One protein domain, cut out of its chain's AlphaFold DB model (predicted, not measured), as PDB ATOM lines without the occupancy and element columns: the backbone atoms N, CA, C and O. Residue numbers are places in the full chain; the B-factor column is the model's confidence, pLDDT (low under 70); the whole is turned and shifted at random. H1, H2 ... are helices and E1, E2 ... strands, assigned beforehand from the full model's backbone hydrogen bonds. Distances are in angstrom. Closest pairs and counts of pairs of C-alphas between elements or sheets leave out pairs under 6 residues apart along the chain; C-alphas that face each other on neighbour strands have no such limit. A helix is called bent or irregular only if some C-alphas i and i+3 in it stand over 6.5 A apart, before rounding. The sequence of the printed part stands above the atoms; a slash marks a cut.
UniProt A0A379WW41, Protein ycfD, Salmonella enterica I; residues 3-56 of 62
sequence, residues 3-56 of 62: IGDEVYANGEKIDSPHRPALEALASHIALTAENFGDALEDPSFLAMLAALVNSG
ATOM      1  N   ILE A   3      31.999  28.914  19.486       65.56
ATOM      2  CA  ILE A   3      33.449  29.057  19.679       65.56
ATOM      3  C   ILE A   3      34.032  29.502  18.332       65.56
ATOM      4  O   ILE A   3      34.139  28.709  17.406       65.56
ATOM      5  N   GLY A   4      34.358  30.792  18.200       72.38
ATOM      6  CA  GLY A   4      34.778  31.366  16.913       72.38
ATOM      7  C   GLY A   4      33.647  31.384  15.875       72.38
ATOM      8  O   GLY A   4      32.536  31.799  16.200       72.38
ATOM      9  N   ASP A   5      33.941  30.931  14.651       68.06
ATOM     10  CA  ASP A   5      32.975  30.788  13.544       68.06
ATOM     11  C   ASP A   5      32.223  29.443  13.561       68.06
ATOM     12  O   ASP A   5      31.365  29.195  12.716       68.06
ATOM     13  N   GLU A   6      32.549  28.558  14.504       76.75
ATOM     14  CA  GLU A   6      32.007  27.206  14.562       76.75
ATOM     15  C   GLU A   6      30.842  27.113  15.554       76.75
ATOM     16  O   GLU A   6      30.881  27.651  16.673       76.75
ATOM     17  N   VAL A   7      29.795  26.394  15.143       76.81
ATOM     18  CA  VAL A   7      28.614  26.135  15.968       76.81
ATOM     19  C   VAL A   7      28.654  24.700  16.472       76.81
ATOM     20  O   VAL A   7      28.850  23.763  15.704       76.81
ATOM     21  N   TYR A   8      28.457  24.540  17.780       78.19
ATOM     22  CA  TYR A   8      28.421  23.241  18.440       78.19
ATOM     23  C   TYR A   8      27.069  23.021  19.124       78.19
ATOM     24  O   TYR A   8      26.639  23.860  19.935       78.19
ATOM     25  N   ALA A   9      26.444  21.876  18.842       75.50
ATOM     26  CA  ALA A   9      25.291  21.356  19.575       75.50
ATOM     27  C   ALA A   9      25.721  20.104  20.345       75.50
ATOM     28  O   ALA A   9      26.219  19.152  19.758       75.50
ATOM     29  N   ASN A  10      25.586  20.129  21.674       70.38
ATOM     30  CA  ASN A  10      25.912  19.004  22.561       70.38
ATOM     31  C   ASN A  10      27.311  18.361  22.357       70.38
ATOM     32  O   ASN A  10      27.504  17.174  22.596       70.38
ATOM     33  N   GLY A  11      28.305  19.146  21.927       76.19
ATOM     34  CA  GLY A  11      29.671  18.670  21.659       76.19
ATOM     35  C   GLY A  11      29.930  18.226  20.215       76.19
ATOM     36  O   GLY A  11      31.085  18.017  19.853       76.19
ATOM     37  N   GLU A  12      28.902  18.158  19.371       78.94
ATOM     38  CA  GLU A  12      29.033  17.886  17.939       78.94
ATOM     39  C   GLU A  12      29.183  19.197  17.164       78.94
ATOM     40  O   GLU A  12      28.405  20.139  17.348       78.94
ATOM     41  N   LYS A  13      30.208  19.268  16.306       81.75
ATOM     42  CA  LYS A  13      30.405  20.406  15.406       81.75
ATOM     43  C   LYS A  13      29.361  20.345  14.297       81.75
ATOM     44  O   LYS A  13      29.266  19.346  13.588       81.75
ATOM     45  N   ILE A  14      28.642  21.443  14.116       81.19
ATOM     46  CA  ILE A  14      27.710  21.645  13.016       81.19
ATOM     47  C   ILE A  14      28.396  22.542  11.984       81.19
ATOM     48  O   ILE A  14      28.761  23.678  12.289       81.19
ATOM     49  N   ASP A  15      28.581  22.020  10.771       80.88
ATOM     50  CA  ASP A  15      29.196  22.744   9.657       80.88
ATOM     51  C   ASP A  15      28.185  22.904   8.517       80.88
ATOM     52  O   ASP A  15      27.571  21.933   8.074       80.88
ATOM     53  N   SER A  16      27.967  24.142   8.080       81.06
ATOM     54  CA  SER A  16      27.022  24.489   7.017       81.06
ATOM     55  C   SER A  16      27.387  25.849   6.414       81.06
ATOM     56  O   SER A  16      27.778  26.760   7.153       81.06
ATOM     57  N   PRO A  17      27.221  26.042   5.089       84.25
ATOM     58  CA  PRO A  17      27.402  27.351   4.462       84.25
ATOM     59  C   PRO A  17      26.371  28.388   4.946       84.25
ATOM     60  O   PRO A  17      26.627  29.592   4.871       84.25
ATOM     61  N   HIS A  18      25.239  27.937   5.497       88.44
ATOM     62  CA  HIS A  18      24.135  28.776   5.967       88.44
ATOM     63  C   HIS A  18      24.394  29.323   7.375       88.44
ATOM     64  O   HIS A  18      23.747  28.934   8.349       88.44
ATOM     65  N   ARG A  19      25.359  30.241   7.503       84.75
ATOM     66  CA  ARG A  19      25.733  30.839   8.803       84.75
ATOM     67  C   ARG A  19      24.566  31.483   9.558       84.75
ATOM     68  O   ARG A  19      24.488  31.238  10.759       84.75
ATOM     69  N   PRO A  20      23.651  32.246   8.924       87.75
ATOM     70  CA  PRO A  20      22.513  32.824   9.644       87.75
ATOM     71  C   PRO A  20      21.617  31.752  10.279       87.75
ATOM     72  O   PRO A  20      21.192  31.884  11.424       87.75
ATOM     73  N   ALA A  21      21.412  30.637   9.574       87.88
ATOM     74  CA  ALA A  21      20.627  29.507  10.056       87.88
ATOM     75  C   ALA A  21      21.319  28.772  11.225       87.88
ATOM     76  O   ALA A  21      20.669  28.374  12.193       87.88
ATOM     77  N   LEU A  22      22.649  28.640  11.181       87.00
ATOM     78  CA  LEU A  22      23.433  28.111  12.304       87.00
ATOM     79  C   LEU A  22      23.422  29.045  13.520       87.00
ATOM     80  O   LEU A  22      23.351  28.590  14.663       87.00
ATOM     81  N   GLU A  23      23.483  30.354  13.292       85.62
ATOM     82  CA  GLU A  23      23.399  31.349  14.357       85.62
ATOM     83  C   GLU A  23      22.029  31.320  15.036       85.62
ATOM     84  O   GLU A  23      21.955  31.421  16.265       85.62
ATOM     85  N   ALA A  24      20.961  31.092  14.269       88.81
ATOM     86  CA  ALA A  24      19.635  30.884  14.821       88.81
ATOM     87  C   ALA A  24      19.602  29.690  15.786       88.81
ATOM     88  O   ALA A  24      19.169  29.879  16.924       88.81
ATOM     89  N   LEU A  25      20.140  28.524  15.390       86.25
ATOM     90  CA  LEU A  25      20.242  27.328  16.251       86.25
ATOM     91  C   LEU A  25      20.984  27.602  17.566       86.25
ATOM     92  O   LEU A  25      20.668  27.012  18.597       86.25
ATOM     93  N   ALA A  26      21.993  28.477  17.542       84.69
ATOM     94  CA  ALA A  26      22.786  28.806  18.723       84.69
ATOM     95  C   ALA A  26      22.145  29.874  19.624       84.69
ATOM     96  O   ALA A  26      22.461  29.918  20.815       84.69
ATOM     97  N   SER A  27      21.307  30.745  19.057       83.94
ATOM     98  CA  SER A  27      20.822  31.967  19.716       83.94
ATOM     99  C   SER A  27      19.356  31.898  20.145       83.94
ATOM    100  O   SER A  27      18.953  32.658  21.025       83.94
ATOM    101  N   HIS A  28      18.559  31.001  19.558       83.50
ATOM    102  CA  HIS A  28      17.126  30.882  19.821       83.50
ATOM    103  C   HIS A  28      16.776  29.496  20.369       83.50
ATOM    104  O   HIS A  28      17.243  28.477  19.869       83.50
ATOM    105  N   ILE A  29      15.922  29.465  21.395       82.50
ATOM    106  CA  ILE A  29      15.395  28.216  21.970       82.50
ATOM    107  C   ILE A  29      14.267  27.661  21.089       82.50
ATOM    108  O   ILE A  29      14.230  26.466  20.816       82.50
ATOM    109  N   ALA A  30      13.379  28.540  20.623       86.38
ATOM    110  CA  ALA A  30      12.320  28.223  19.674       86.38
ATOM    111  C   ALA A  30      12.685  28.790  18.300       86.38
ATOM    112  O   ALA A  30      13.120  29.937  18.197       86.38
ATOM    113  N   LEU A  31      12.520  27.976  17.260       89.50
ATOM    114  CA  LEU A  31      12.944  28.281  15.898       89.50
ATOM    115  C   LEU A  31      11.747  28.196  14.962       89.50
ATOM    116  O   LEU A  31      10.950  27.263  15.045       89.50
ATOM    117  N   THR A  32      11.645  29.155  14.052       89.19
ATOM    118  CA  THR A  32      10.637  29.184  12.992       89.19
ATOM    119  C   THR A  32      11.306  29.082  11.625       89.19
ATOM    120  O   THR A  32      12.524  29.206  11.488       89.19
ATOM    121  N   ALA A  33      10.504  28.878  10.577       88.31
ATOM    122  CA  ALA A  33      11.013  28.851   9.208       88.31
ATOM    123  C   ALA A  33      11.723  30.163   8.810       88.31
ATOM    124  O   ALA A  33      12.699  30.133   8.066       88.31
ATOM    125  N   GLU A  34      11.288  31.303   9.358       90.38
ATOM    126  CA  GLU A  34      11.897  32.614   9.096       90.38
ATOM    127  C   GLU A  34      13.338  32.702   9.610       90.38
ATOM    128  O   GLU A  34      14.163  33.389   9.014       90.38
ATOM    129  N   ASN A  35      13.668  31.977  10.686       90.00
ATOM    130  CA  ASN A  35      15.028  31.939  11.218       90.00
ATOM    131  C   ASN A  35      16.014  31.212  10.293       90.00
ATOM    132  O   ASN A  35      17.214  31.472  10.355       90.00
ATOM    133  N   PHE A  36      15.517  30.287   9.472       90.25
ATOM    134  CA  PHE A  36      16.337  29.486   8.568       90.25
ATOM    135  C   PHE A  36      16.365  30.040   7.144       90.25
ATOM    136  O   PHE A  36      17.367  29.863   6.458       90.25
ATOM    137  N   GLY A  37      15.313  30.738   6.714       91.44
ATOM    138  CA  GLY A  37      15.268  31.381   5.404       91.44
ATOM    139  C   GLY A  37      15.476  30.390   4.253       91.44
ATOM    140  O   GLY A  37      14.866  29.322   4.219       91.44
ATOM    141  N   ASP A  38      16.361  30.749   3.326       91.94
ATOM    142  CA  ASP A  38      16.741  29.957   2.150       91.94
ATOM    143  C   ASP A  38      17.511  28.672   2.493       91.94
ATOM    144  O   ASP A  38      17.570  27.752   1.678       91.94
ATOM    145  N   ALA A  39      18.022  28.535   3.721       91.75
ATOM    146  CA  ALA A  39      18.653  27.295   4.167       91.75
ATOM    147  C   ALA A  39      17.685  26.099   4.126       91.75
ATOM    148  O   ALA A  39      18.121  24.964   3.952       91.75
ATOM    149  N   LEU A  40      16.370  26.330   4.242       91.94
ATOM    150  CA  LEU A  40      15.363  25.270   4.109       91.94
ATOM    151  C   LEU A  40      15.206  24.757   2.672       91.94
ATOM    152  O   LEU A  40      14.620  23.695   2.478       91.94
ATOM    153  N   GLU A  41      15.720  25.474   1.674       92.88
ATOM    154  CA  GLU A  41      15.735  25.017   0.283       92.88
ATOM    155  C   GLU A  41      16.946  24.117  -0.021       92.88
ATOM    156  O   GLU A  41      16.963  23.443  -1.051       92.88
ATOM    157  N   ASP A  42      17.942  24.057   0.875       93.56
ATOM    158  CA  ASP A  42      19.115  23.190   0.749       93.56
ATOM    159  C   ASP A  42      18.845  21.801   1.364       93.56
ATOM    160  O   ASP A  42      18.729  21.664   2.590       93.56
ATOM    161  N   PRO A  43      18.812  20.725   0.551       92.94
ATOM    162  CA  PRO A  43      18.590  19.371   1.052       92.94
ATOM    163  C   PRO A  43      19.631  18.921   2.084       92.94
ATOM    164  O   PRO A  43      19.317  18.126   2.970       92.94
ATOM    165  N   SER A  44      20.864  19.425   1.992       90.56
ATOM    166  CA  SER A  44      21.947  19.087   2.922       90.56
ATOM    167  C   SER A  44      21.684  19.686   4.302       90.56
ATOM    168  O   SER A  44      21.880  19.020   5.320       90.56
ATOM    169  N   PHE A  45      21.177  20.921   4.341       90.94
ATOM    170  CA  PHE A  45      20.784  21.585   5.580       90.94
ATOM    171  C   PHE A  45      19.570  20.904   6.216       90.94
ATOM    172  O   PHE A  45      19.565  20.648   7.420       90.94
ATOM    173  N   LEU A  46      18.570  20.528   5.413       92.75
ATOM    174  CA  LEU A  46      17.415  19.771   5.902       92.75
ATOM    175  C   LEU A  46      17.814  18.407   6.476       92.75
ATOM    176  O   LEU A  46      17.292  18.010   7.517       92.75
ATOM    177  N   ALA A  47      18.753  17.697   5.843       92.75
ATOM    178  CA  ALA A  47      19.256  16.421   6.354       92.75
ATOM    179  C   ALA A  47      19.943  16.582   7.721       92.75
ATOM    180  O   ALA A  47      19.719  15.782   8.631       92.75
ATOM    181  N   MET A  48      20.730  17.646   7.884       90.94
ATOM    182  CA  MET A  48      21.349  18.007   9.157       90.94
ATOM    183  C   MET A  48      20.296  18.349  10.220       90.94
ATOM    184  O   MET A  48      20.349  17.816  11.326       90.94
ATOM    185  N   LEU A  49      19.306  19.182   9.886       90.75
ATOM    186  CA  LEU A  49      18.222  19.542  10.803       90.75
ATOM    187  C   LEU A  49      17.428  18.300  11.237       90.75
ATOM    188  O   LEU A  49      17.151  18.121  12.422       90.75
ATOM    189  N   ALA A  50      17.132  17.397  10.300       91.56
ATOM    190  CA  ALA A  50      16.477  16.130  10.590       91.56
ATOM    191  C   ALA A  50      17.315  15.245  11.525       91.56
ATOM    192  O   ALA A  50      16.761  14.630  12.430       91.56
ATOM    193  N   ALA A  51      18.642  15.200  11.362       90.50
ATOM    194  CA  ALA A  51      19.523  14.460  12.267       90.50
ATOM    195  C   ALA A  51      19.485  15.016  13.702       90.50
ATOM    196  O   ALA A  51      19.426  14.240  14.658       90.50
ATOM    197  N   LEU A  52      19.451  16.343  13.859       88.94
ATOM    198  CA  LEU A  52      19.332  16.995  15.168       88.94
ATOM    199  C   LEU A  52      17.984  16.689  15.841       88.94
ATOM    200  O   LEU A  52      17.948  16.377  17.032       88.94
ATOM    201  N   VAL A  53      16.889  16.720  15.075       91.31
ATOM    202  CA  VAL A  53      15.549  16.355  15.571       91.31
ATOM    203  C   VAL A  53      15.484  14.872  15.946       91.31
ATOM    204  O   VAL A  53      15.036  14.525  17.035       91.31
ATOM    205  N   ASN A  54      16.005  13.986  15.093       90.62
ATOM    206  CA  ASN A  54      16.038  12.542  15.346       90.62
ATOM    207  C   ASN A  54      16.904  12.165  16.559       90.62
ATOM    208  O   ASN A  54      16.648  11.148  17.200       90.62
ATOM    209  N   SER A  55      17.908  12.982  16.889       88.62
ATOM    210  CA  SER A  55      18.754  12.814  18.080       88.62
ATOM    211  C   SER A  55      18.100  13.352  19.359       88.62
ATOM    212  O   SER A  55      18.652  13.200  20.446       88.62
ATOM    213  N   GLY A  56      16.923  13.979  19.248       89.19
ATOM    214  CA  GLY A  56      16.183  14.546  20.372       89.19
ATOM    215  C   GLY A  56      16.719  15.888  20.868       89.19
ATOM    216  O   GLY A  56      16.316  16.334  21.940       89.19
TER     217      GLY A  56
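AT A GLANCE: This is residues 3 to 56 of the 62 residues of the protein "Protein ycfD" of Salmonella enterica I (UniProt A0A379WW41). A small strand hairpin, E1 and E2, stands to one side of three helices: H1 near E1, H2 folded back beside H1, and H3 turning off H2 at a corner. The 54 printed residues are mostly helix, ordered E1 E2 H1 H2 H3, compact (radius of gyration of the C-alphas 10.4 A), spanning 26 by 23 by 21 A.

HOW THE PARTS SIT: E1, residues 6 to 9, and E2, residues 12 to 14, form an antiparallel hairpin, with N 14 and O 7 within hydrogen-bond range at 2.8 A. H1, residues 19 to 27, touches H2, residues 33 to 41, at 37 degrees, only just steep, opposite ways, a helical hairpin; the closest C-alphas, Ala 21 and Phe 36, are 4.5 A apart. H3, residues 43 to 54, only just touches H2, with 3 pairs of C-alphas within 8 A, only at the corner, through residues 45 to 46 alone; the closest C-alphas, Leu 40 and Leu 46, are 6.1 A apart. Every O i to N i+4 pair is within hydrogen-bond range in H1 and H3, but 1 of 5 in H2, beside 4 of 6 O i to N i+3 pairs.

IN THESE COORDINATES: E1, 10.2 A long, begins at C-alpha 6 (32.007, 27.206, 14.562). E2 is 6.3 A, H1 12.0 A and H2 10.8 A; H2 is irregular, C-alphas 35 and 38 being 9.4 A apart. H3, 16.0 A, ends at C-alpha 54 (16.038, 12.542, 15.346).

THE WHOLE: The printed part has no cut, and its four links are tight. Residues 3 and 5 have pLDDT under 70.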